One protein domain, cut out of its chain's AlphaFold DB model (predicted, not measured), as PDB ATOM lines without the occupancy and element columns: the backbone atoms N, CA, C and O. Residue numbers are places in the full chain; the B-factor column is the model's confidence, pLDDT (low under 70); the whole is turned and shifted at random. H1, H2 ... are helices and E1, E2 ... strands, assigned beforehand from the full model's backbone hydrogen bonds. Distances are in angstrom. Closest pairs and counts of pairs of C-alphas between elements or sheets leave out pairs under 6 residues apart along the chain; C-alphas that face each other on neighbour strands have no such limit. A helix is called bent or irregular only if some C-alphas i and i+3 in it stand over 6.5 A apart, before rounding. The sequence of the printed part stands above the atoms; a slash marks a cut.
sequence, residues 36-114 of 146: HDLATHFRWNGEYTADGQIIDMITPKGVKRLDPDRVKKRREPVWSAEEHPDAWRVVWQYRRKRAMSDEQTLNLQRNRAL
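AT A GLANCE: This is residues 36 to 114 of the 146 residues of an uncharacterized protein of Brevibacterium aurantiacum (UniProt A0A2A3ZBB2). A two-stranded ribbon, E1 and E2, forms a small body together with two short helices, H1 near E1 and H2 packed on H1, and from the end of E2 the long helix H3 sticks out as an arm, its residues 98 to 114 standing free. That arm makes much of the length: the C-alphas span 50 by 27 by 23 A, elongated, while the body without it spans 34 by 22 by 21 A. The printed part has 79 residues with three named helices and two named strands, in the order H1, E1, H2, E2, H3; the sheet E1 - E2 is antiparallel and the class is mixed, helices and strands. The whole is loose, with a radius of gyration of the C-alphas of 16.2 A.

HOW THE PARTS SIT: E1, residues 54 to 60, and E2, residues 87 to 93, are antiparallel neighbours, with 155 degrees between their directions. N 57 and O 90 are within hydrogen-bond range at 2.9 A, and N 92 and O 55 at 2.8 A. H1, residues 36 to 45, has its closest C-alphas to E1 at Asp 37 and Thr 59, 6.8 A. H1 and E2 are apart. H2, residues 68 to 72, touches H1, with the closest C-alphas those of Thr 40 and Val 71, 4.5 A. H3, residues 96 to 114, touches no helix, and H3 and E1 are apart. In H3 every O i to N i+4 pair is within hydrogen-bond range, in H1 4 of 6, and in H2 0 of 1, beside 1 of 2 O i to N i+3 pairs.

IN THESE COORDINATES: E1 is 19.4 A long and begins at C-alpha 54 at (102.761, 86.355, 113.355). E2 is 19.1 A long and faces E1 along its length, for instance with C-alphas 56 and 91 at 4.6 A. H1 is 15.2 A long and begins at C-alpha 36 at (96.434, 101.640, 117.378); it is irregular, but only just, with C-alphas 37 and 40 lying 7.0 A apart. H2 is 8.0 A long and neither bent nor irregular, but only just: C-alphas 68 and 71 are 6.2 A apart. H3, the longest helix, is 26.8 A long and ends at C-alpha 114 at (107.231, 114.927, 90.844).

THE WHOLE: The two C-alphas farthest apart are those of Glu 82 and Leu 114, 53.1 A. The printed part has no cut. The link from H2 to E2, residues 73 to 86, is long, while that from E2 to H3 is tight. The mean pLDDT of the printed part is 81.0; it is under 70 at residues 36, 63 to 65 and 76.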
ATOM      1  N   HIS A  36      96.344 101.390 115.928       66.62
ATOM      2  CA  HIS A  36      96.434 101.640 117.378       66.62
ATOM      3  C   HIS A  36      96.529 100.320 118.173       66.62
ATOM      4  O   HIS A  36      97.081 100.258 119.270       66.62
ATOM      5  N   ASP A  37      96.022  99.252 117.576       71.75
ATOM      6  CA  ASP A  37      96.175  97.869 117.982       71.75
ATOM      7  C   ASP A  37      97.652  97.418 118.140       71.75
ATOM      8  O   ASP A  37      98.021  96.886 119.189       71.75
ATOM      9  N   LEU A  38      98.537  97.701 117.177       77.94
ATOM     10  CA  LEU A  38      99.958  97.307 117.196       77.94
ATOM     11  C   LEU A  38     100.836  98.138 118.152       77.94
ATOM     12  O   LEU A  38     101.985  97.777 118.407       77.94
ATOM     13  N   ALA A  39     100.319  99.232 118.715       78.94
ATOM     14  CA  ALA A  39     101.100 100.140 119.559       78.94
ATOM     15  C   ALA A  39     101.684  99.455 120.812       78.94
ATOM     16  O   ALA A  39     102.786  99.788 121.248       78.94
ATOM     17  N   THR A  40     100.964  98.483 121.382       80.38
ATOM     18  CA  THR A  40     101.463  97.703 122.532       80.38
ATOM     19  C   THR A  40     102.640  96.827 122.116       80.38
ATOM     20  O   THR A  40     103.674  96.840 122.784       80.38
ATOM     21  N   HIS A  41     102.515  96.141 120.975       80.19
ATOM     22  CA  HIS A  41     103.574  95.304 120.426       80.19
ATOM     23  C   HIS A  41     104.848  96.116 120.170       80.19
ATOM     24  O   HIS A  41     105.921  95.751 120.652       80.19
ATOM     25  N   PHE A  42     104.727  97.258 119.487       82.31
ATOM     26  CA  PHE A  42     105.874  98.102 119.143       82.31
ATOM     27  C   PHE A  42     106.551  98.736 120.354       82.31
ATOM     28  O   PHE A  42     107.772  98.879 120.364       82.31
ATOM     29  N   ARG A  43     105.805  99.038 121.422       83.50
ATOM     30  CA  ARG A  43     106.403  99.552 122.658       83.50
ATOM     31  C   ARG A  43     107.341  98.548 123.334       83.50
ATOM     32  O   ARG A  43     108.335  98.967 123.919       83.50
ATOM     33  N   TRP A  44     107.017  97.255 123.302       84.62
ATOM     34  CA  TRP A  44     107.760  96.231 124.049       84.62
ATOM     35  C   TRP A  44     108.748  95.428 123.201       84.62
ATOM     36  O   TRP A  44     109.762  94.984 123.734       84.62
ATOM     37  N   ASN A  45     108.457  95.240 121.914       82.06
ATOM     38  CA  ASN A  45     109.266  94.433 120.997       82.06
ATOM     39  C   ASN A  45     110.024  95.287 119.965       82.06
ATOM     40  O   ASN A  45     110.871  94.763 119.244       82.06
ATOM     41  N   GLY A  46     109.756  96.597 119.919       82.56
ATOM     42  CA  GLY A  46     110.249  97.493 118.877       82.56
ATOM     43  C   GLY A  46     109.446  97.373 117.580       82.56
ATOM     44  O   GLY A  46     108.550  96.544 117.452       82.56
ATOM     45  N   GLU A  47     109.762  98.220 116.605       76.94
ATOM     46  CA  GLU A  47     109.077  98.253 115.299       76.94
ATOM     47  C   GLU A  47     109.633  97.222 114.302       76.94
ATOM     48  O   GLU A  47     109.068  96.997 113.230       76.94
ATOM     49  N   TYR A  48     110.741  96.565 114.652       75.94
ATOM     50  CA  TYR A  48     111.338  95.536 113.816       75.94
ATOM     51  C   TYR A  48     110.494  94.262 113.851       75.94
ATOM     52  O   TYR A  48     110.296  93.661 114.904       75.94
ATOM     53  N   THR A  49     110.028  93.832 112.680       74.81
ATOM     54  CA  THR A  49     109.266  92.591 112.521       74.81
ATOM     55  C   THR A  49     109.997  91.672 111.544       74.81
ATOM     56  O   THR A  49     110.351  92.090 110.439       74.81
ATOM     57  N   ALA A  50     110.241  90.423 111.939       83.44
ATOM     58  CA  ALA A  50     110.884  89.430 111.082       83.44
ATOM     59  C   ALA A  50     109.927  88.946 109.978       83.44
ATOM     60  O   ALA A  50     108.706  88.936 110.147       83.44
ATOM     61  N   ASP A  51     110.470  88.528 108.830       85.81
ATOM     62  CA  ASP A  51     109.643  87.999 107.739       85.81
ATOM     63  C   ASP A  51     108.899  86.733 108.185       85.81
ATOM     64  O   ASP A  51     109.499  85.808 108.729       85.81
ATOM     65  N   GLY A  52     107.583  86.702 107.973       84.12
ATOM     66  CA  GLY A  52     106.719  85.605 108.402       84.12
ATOM     67  C   GLY A  52     106.307  85.642 109.875       84.12
ATOM     68  O   GLY A  52     105.537  84.775 110.287       84.12
ATOM     69  N   GLN A  53     106.751  86.631 110.658       84.81
ATOM     70  CA  GLN A  53     106.325  86.788 112.046       84.81
ATOM     71  C   GLN A  53     104.813  87.014 112.129       84.81
ATOM     72  O   GLN A  53     104.243  87.827 111.391       84.81
ATOM     73  N   ILE A  54     104.188  86.287 113.055       85.06
ATOM     74  CA  ILE A  54     102.761  86.355 113.355       85.06
ATOM     75  C   ILE A  54     102.593  87.026 114.718       85.06
ATOM     76  O   ILE A  54     103.256  86.647 115.684       85.06
ATOM     77  N   ILE A  55     101.730  88.036 114.780       82.25
ATOM     78  CA  ILE A  55     101.374  88.755 116.001       82.25
ATOM     79  C   ILE A  55      99.873  88.581 116.208       82.25
ATOM     80  O   ILE A  55      99.064  89.076 115.421       82.25
ATOM     81  N   ASP A  56      99.519  87.880 117.277       82.50
ATOM     82  CA  ASP A  56      98.141  87.591 117.651       82.50
ATOM     83  C   ASP A  56      97.701  88.528 118.763       82.50
ATOM     84  O   ASP A  56      98.362  88.634 119.792       82.50
ATOM     85  N   MET A  57      96.558  89.175 118.572       79.31
ATOM     86  CA  MET A  57      96.051  90.147 119.523       79.31
ATOM     87  C   MET A  57      94.523  90.220 119.515       79.31
ATOM     88  O   MET A  57      93.856  89.688 118.627       79.31
ATOM     89  N   ILE A  58      93.955  90.907 120.505       81.31
ATOM     90  CA  ILE A  58      92.515  91.198 120.562       81.31
ATOM     91  C   ILE A  58      92.229  92.656 120.216       81.31
ATOM     92  O   ILE A  58      92.995  93.540 120.607       81.31
ATOM     93  N   THR A  59      91.108  92.912 119.553       79.31
ATOM     94  CA  THR A  59      90.607  94.264 119.264       79.31
ATOM     95  C   THR A  59      89.137  94.336 119.668       79.31
ATOM     96  O   THR A  59      88.383  93.422 119.333       79.31
ATOM     97  N   PRO A  60      88.695  95.367 120.408       78.38
ATOM     98  CA  PRO A  60      87.303  95.485 120.825       78.38
ATOM     99  C   PRO A  60      86.378  95.624 119.610       78.38
ATOM    100  O   PRO A  60      86.721  96.275 118.623       78.38
ATOM    101  N   LYS A  61      85.188  95.026 119.683       78.88
ATOM    102  CA  LYS A  61      84.180  95.127 118.623       78.88
ATOM    103  C   LYS A  61      83.572  96.534 118.591       78.88
ATOM    104  O   LYS A  61      83.157  97.077 119.619       78.88
ATOM    105  N   GLY A  62      83.443  97.108 117.395       72.88
ATOM    106  CA  GLY A  62      82.771  98.395 117.176       72.88
ATOM    107  C   GLY A  62      83.615  99.625 117.542       72.88
ATOM    108  O   GLY A  62      84.831  99.630 117.405       72.88
ATOM    109  N   VAL A  63      82.957 100.712 117.965       65.62
ATOM    110  CA  VAL A  63      83.587 102.040 118.172       65.62
ATOM    111  C   VAL A  63      84.237 102.181 119.559       65.62
ATOM    112  O   VAL A  63      84.671 103.268 119.942       65.62
ATOM    113  N   LYS A  64      84.295 101.105 120.356       69.62
ATOM    114  CA  LYS A  64      84.941 101.148 121.673       69.62
ATOM    115  C   LYS A  64      86.422 101.482 121.492       69.62
ATOM    116  O   LYS A  64      87.149 100.787 120.786       69.62
ATOM    117  N   ARG A  65      86.872 102.551 122.150       67.06
ATOM    118  CA  ARG A  65      88.285 102.926 122.164       67.06
ATOM    119  C   ARG A  65      89.084 101.853 122.905       67.06
ATOM    120  O   ARG A  65      88.645 101.353 123.937       67.06
ATOM    121  N   LEU A  66      90.259 101.528 122.375       70.56
ATOM    122  CA  LEU A  66      91.227 100.664 123.046       70.56
ATOM    123  C   LEU A  66      91.622 101.268 124.398       70.56
ATOM    124  O   LEU A  66      91.895 102.468 124.477       70.56
ATOM    125  N   ASP A  67      91.671 100.430 125.436       74.31
ATOM    126  CA  ASP A  67      92.131 100.830 126.766       74.31
ATOM    127  C   ASP A  67      93.563 101.403 126.672       74.31
ATOM    128  O   ASP A  67      94.473 100.690 126.233       74.31
ATOM    129  N   PRO A  68      93.796 102.675 127.048       73.94
ATOM    130  CA  PRO A  68      95.127 103.274 127.008       73.94
ATOM    131  C   PRO A  68      96.123 102.584 127.951       73.94
ATOM    132  O   PRO A  68      97.325 102.576 127.670       73.94
ATOM    133  N   ASP A  69      95.655 101.961 129.037       79.00
ATOM    134  CA  ASP A  69      96.516 101.240 129.977       79.00
ATOM    135  C   ASP A  69      96.981  99.885 129.436       79.00
ATOM    136  O   ASP A  69      97.961  99.323 129.935       79.00
ATOM    137  N   ARG A  70      96.370  99.393 128.349       76.44
ATOM    138  CA  ARG A  70      96.821  98.192 127.635       76.44
ATOM    139  C   ARG A  70      98.291  98.288 127.238       76.44
ATOM    140  O   ARG A  70      99.035  97.329 127.415       76.44
ATOM    141  N   VAL A  71      98.730  99.462 126.786       76.88
ATOM    142  CA  VAL A  71     100.105  99.689 126.316       76.88
ATOM    143  C   VAL A  71     101.126  99.559 127.465       76.88
ATOM    144  O   VAL A  71     102.309  99.329 127.228       76.88
ATOM    145  N   LYS A  72     100.692  99.668 128.730       79.56
ATOM    146  CA  LYS A  72     101.552  99.515 129.918       79.56
ATOM    147  C   LYS A  72     101.788  98.051 130.308       79.56
ATOM    148  O   LYS A  72     102.668  97.785 131.123       79.56
ATOM    149  N   LYS A  73     101.032  97.098 129.754       79.88
ATOM    150  CA  LYS A  73     101.156  95.666 130.059       79.88
ATOM    151  C   LYS A  73     101.916  94.965 128.936       79.88
ATOM    152  O   LYS A  73     101.548  95.078 127.775       79.88
ATOM    153  N   ARG A  74     102.972  94.225 129.289       77.00
ATOM    154  CA  ARG A  74     103.782  93.473 128.312       77.00
ATOM    155  C   ARG A  74     103.102  92.188 127.838       77.00
ATOM    156  O   ARG A  74     103.290  91.781 126.698       77.00
ATOM    157  N   ARG A  75     102.339  91.527 128.714       76.06
ATOM    158  CA  ARG A  75     101.598  90.314 128.360       76.06
ATOM    159  C   ARG A  75     100.339  90.710 127.599       76.06
ATOM    160  O   ARG A  75      99.431  91.297 128.187       76.06
ATOM    161  N   GLU A  76     100.297  90.380 126.315       69.12
ATOM    162  CA  GLU A  76      99.082  90.529 125.524       69.12
ATOM    163  C   GLU A  76      98.063  89.439 125.910       69.12
ATOM    164  O   GLU A  76      98.451  88.298 126.185       69.12
ATOM    165  N   PRO A  77      96.768  89.782 126.004       72.12
ATOM    166  CA  PRO A  77      95.713  88.813 126.274       72.12
ATOM    167  C   PRO A  77      95.546  87.857 125.086       72.12
ATOM    168  O   PRO A  77      95.556  88.278 123.927       72.12
ATOM    169  N   VAL A  78      95.383  86.568 125.384       79.94
ATOM    170  CA  VAL A  78      95.085  85.540 124.381       79.94
ATOM    171  C   VAL A  78      93.589  85.576 124.107       79.94
ATOM    172  O   VAL A  78      92.789  85.603 125.034       79.94
ATOM    173  N   TRP A  79      93.197  85.597 122.835       82.44
ATOM    174  CA  TRP A  79      91.781  85.617 122.488       82.44
ATOM    175  C   TRP A  79      91.091  84.293 122.850       82.44
ATOM    176  O   TRP A  79      91.535  83.232 122.412       82.44
ATOM    177  N   SER A  80      89.960  84.371 123.553       80.94
ATOM    178  CA  SER A  80      89.013  83.274 123.767       80.94
ATOM    179  C   SER A  80      87.589  83.784 123.545       80.94
ATOM    180  O   SER A  80      87.255  84.892 123.961       80.94
ATOM    181  N   ALA A  81      86.744  82.984 122.886       77.75
ATOM    182  CA  ALA A  81      85.356  83.359 122.612       77.75
ATOM    183  C   ALA A  81      84.516  83.494 123.895       77.75
ATOM    184  O   ALA A  81      83.605  84.315 123.940       77.75
ATOM    185  N   GLU A  82      84.839  82.707 124.925       81.88
ATOM    186  CA  GLU A  82      84.143  82.711 126.216       81.88
ATOM    187  C   GLU A  82      84.600  83.878 127.101       81.88
ATOM    188  O   GLU A  82      83.780  84.538 127.735       81.88
ATOM    189  N   GLU A  83      85.903  84.180 127.106       82.56
ATOM    190  CA  GLU A  83      86.487  85.236 127.948       82.56
ATOM    191  C   GLU A  83      86.345  86.637 127.329       82.56
ATOM    192  O   GLU A  83      86.365  87.645 128.039       82.56
ATOM    193  N   HIS A  84      86.204  86.719 126.001       80.69
ATOM    194  CA  HIS A  84      86.174  87.974 125.249       80.69
ATOM    195  C   HIS A  84      85.021  88.027 124.227       80.69
ATOM    196  O   HIS A  84      85.267  88.122 123.018       80.69
ATOM    197  N   PRO A  85      83.748  88.019 124.678       82.69
ATOM    198  CA  PRO A  85      82.588  88.059 123.781       82.69
ATOM    199  C   PRO A  85      82.498  89.370 122.980       82.69
ATOM    200  O   PRO A  85      81.965  89.399 121.866       82.69
ATOM    201  N   ASP A  86      83.050  90.460 123.520       83.12
ATOM    202  CA  ASP A  86      83.034  91.794 122.925       83.12
ATOM    203  C   ASP A  86      84.349  92.185 122.229       83.12
ATOM    204  O   ASP A  86      84.535  93.359 121.896       83.12
ATOM    205  N   ALA A  87      85.233  91.220 121.938       82.38
ATOM    206  CA  ALA A  87      86.457  91.448 121.168       82.38
ATOM    207  C   ALA A  87      86.624  90.468 119.991       82.38
ATOM    208  O   ALA A  87      86.269  89.290 120.058       82.38
ATOM    209  N   TRP A  88      87.210  90.954 118.899       83.31
ATOM    210  CA  TRP A  88      87.685  90.144 117.780       83.31
ATOM    211  C   TRP A  88      89.115  89.663 118.020       83.31
ATOM    212  O   TRP A  88      89.935  90.379 118.598       83.31
ATOM    213  N   ARG A  89      89.432  88.473 117.498       85.25
ATOM    214  CA  ARG A  89      90.817  88.043 117.290       85.25
ATOM    215  C   ARG A  89      91.361  88.741 116.057       85.25
ATOM    216  O   ARG A  89      90.777  88.638 114.980       85.25
ATOM    217  N   VAL A  90      92.506  89.382 116.202       81.50
ATOM    218  CA  VAL A  90      93.241  89.987 115.100       81.50
ATOM    219  C   VAL A  90      94.594  89.308 115.008       81.50
ATOM    220  O   VAL A  90      95.330  89.218 115.986       81.50
ATOM    221  N   VAL A  91      94.897  88.808 113.816       83.12
ATOM    222  CA  VAL A  91      96.166  88.159 113.503       83.12
ATOM    223  C   VAL A  91      96.878  89.015 112.473       83.12
ATOM    224  O   VAL A  91      96.378  89.221 111.365       83.12
ATOM    225  N   TRP A  92      98.047  89.516 112.840       80.75
ATOM    226  CA  TRP A  92      98.926  90.262 111.957       80.75
ATOM    227  C   TRP A  92     100.036  89.353 111.465       80.75
ATOM    228  O   TRP A  92     100.668  88.655 112.249       80.75
ATOM    229  N   GLN A  93     100.308  89.398 110.166       84.12
ATOM    230  CA  GLN A  93     101.459  88.727 109.582       84.12
ATOM    231  C   GLN A  93     102.268  89.726 108.770       84.12
ATOM    232  O   GLN A  93     101.778  90.295 107.785       84.12
ATOM    233  N   TYR A  94     103.525  89.916 109.160       81.88
ATOM    234  CA  TYR A  94     104.455  90.697 108.361       81.88
ATOM    235  C   TYR A  94     105.047  89.833 107.251       81.88
ATOM    236  O   TYR A  94     105.458  88.693 107.472       81.88
ATOM    237  N   ARG A  95     105.093  90.388 106.036       84.00
ATOM    238  CA  ARG A  95     105.731  89.741 104.890       84.00
ATOM    239  C   ARG A  95     106.600  90.731 104.131       84.00
ATOM    240  O   ARG A  95     106.074  91.634 103.475       84.00
ATOM    241  N   ARG A  96     107.912  90.511 104.138       84.44
ATOM    242  CA  ARG A  96     108.908  91.399 103.524       84.44
ATOM    243  C   ARG A  96     108.664  91.590 102.033       84.44
ATOM    244  O   ARG A  96     108.705  92.711 101.542       84.44
ATOM    245  N   LYS A  97     108.323  90.512 101.313       86.06
ATOM    246  CA  LYS A  97     108.004  90.577  99.875       86.06
ATOM    247  C   LYS A  97     106.906  91.604  99.567       86.06
ATOM    248  O   LYS A  97     107.010  92.304  98.569       86.06
ATOM    249  N   ARG A  98     105.876  91.703 100.419       80.94
ATOM    250  CA  ARG A  98     104.805  92.696 100.238       80.94
ATOM    251  C   ARG A  98     105.283  94.106 100.538       80.94
ATOM    252  O   ARG A  98     105.054  94.976  99.714       80.94
ATOM    253  N   ALA A  99     105.992  94.298 101.651       81.12
ATOM    254  CA  ALA A  99     106.540  95.604 102.012       81.12
ATOM    255  C   ALA A  99     107.387  96.198 100.870       81.12
ATOM    256  O   ALA A  99     107.187  97.347 100.493       81.12
ATOM    257  N   MET A 100     108.240  95.379 100.242       86.94
ATOM    258  CA  MET A 100     109.045  95.799  99.088       86.94
ATOM    259  C   MET A 100     108.193  96.191  97.868       86.94
ATOM    260  O   MET A 100     108.472  97.194  97.216       86.94
ATOM    261  N   SER A 101     107.156  95.415  97.529       85.06
ATOM    262  CA  SER A 101     106.269  95.737  96.398       85.06
ATOM    263  C   SER A 101     105.422  96.990  96.646       85.06
ATOM    264  O   SER A 101     105.216  97.793  95.731       85.06
ATOM    265  N   ASP A 102     104.957  97.189  97.880       81.75
ATOM    266  CA  ASP A 102     104.224  98.392  98.277       81.75
ATOM    267  C   ASP A 102     105.135  99.626  98.201       81.75
ATOM    268  O   ASP A 102     104.739 100.653  97.650       81.75
ATOM    269  N   GLU A 103     106.382  99.511  98.664       84.25
ATOM    270  CA  GLU A 103     107.388 100.571  98.571       84.25
ATOM    271  C   GLU A 103     107.686 100.952  97.114       84.25
ATOM    272  O   GLU A 103     107.697 102.135  96.771       84.25
ATOM    273  N   GLN A 104     107.852  99.968  96.224       88.19
ATOM    274  CA  GLN A 104     108.010 100.218  94.787       88.19
ATOM    275  C   GLN A 104     106.817 100.987  94.216       88.19
ATOM    276  O   GLN A 104     106.995 101.955  93.477       88.19
ATOM    277  N   THR A 105     105.601 100.591  94.593       86.94
ATOM    278  CA  THR A 105     104.373 101.255  94.145       86.94
ATOM    279  C   THR A 105     104.314 102.704  94.636       86.94
ATOM    280  O   THR A 105     104.008 103.605  93.854       86.94
ATOM    281  N   LEU A 106     104.665 102.956  95.901       84.19
ATOM    282  CA  LEU A 106     104.731 104.303  96.475       84.19
ATOM    283  C   LEU A 106     105.807 105.163  95.804       84.19
ATOM    284  O   LEU A 106     105.566 106.334  95.517       84.19
ATOM    285  N   ASN A 107     106.973 104.588  95.503       89.50
ATOM    286  CA  ASN A 107     108.047 105.283  94.796       89.50
ATOM    287  C   ASN A 107     107.633 105.652  93.365       89.50
ATOM    288  O   ASN A 107     107.881 106.773  92.928       89.50
ATOM    289  N   LEU A 108     106.932 104.765  92.653       92.62
ATOM    290  CA  LEU A 108     106.385 105.061  91.325       92.62
ATOM    291  C   LEU A 108     105.341 106.182  91.367       92.62
ATOM    292  O   LEU A 108     105.345 107.058  90.502       92.62
ATOM    293  N   GLN A 109     104.468 106.185  92.377       90.06
ATOM    294  CA  GLN A 109     103.496 107.261  92.583       90.06
ATOM    295  C   GLN A 109     104.184 108.591  92.898       90.06
ATOM    296  O   GLN A 109     103.846 109.603  92.285       90.06
ATOM    297  N   ARG A 110     105.191 108.585  93.784       91.69
ATOM    298  CA  ARG A 110     106.001 109.769  94.101       91.69
ATOM    299  C   ARG A 110     106.681 110.321  92.850       91.69
ATOM    300  O   ARG A 110     106.577 111.510  92.579       91.69
ATOM    301  N   ASN A 111     107.319 109.463  92.061       92.94
ATOM    302  CA  ASN A 111     108.007 109.876  90.839       92.94
ATOM    303  C   ASN A 111     107.033 110.438  89.796       92.94
ATOM    304  O   ASN A 111     107.347 111.432  89.149       92.94
ATOM    305  N   ARG A 112     105.831 109.857  89.663       90.88
ATOM    306  CA  ARG A 112     104.765 110.431  88.824       90.88
ATOM    307  C   ARG A 112     104.322 111.809  89.313       90.88
ATOM    308  O   ARG A 112     104.169 112.698  88.484       90.88
ATOM    309  N   ALA A 113     104.135 111.996  90.620       88.00
ATOM    310  CA  ALA A 113     103.755 113.292  91.184       88.00
ATOM    311  C   ALA A 113     104.825 114.363  90.911       88.00
ATOM    312  O   ALA A 113     104.502 115.422  90.379       88.00
ATOM    313  N   LEU A 114     106.101 114.040  91.149       91.31
ATOM    314  CA  LEU A 114     107.231 114.927  90.844       91.31
ATOM    315  C   LEU A 114     107.325 115.258  89.346       91.31
ATOM    316  O   LEU A 114     107.596 116.397  88.969       91.31
TER     317      LEU A 114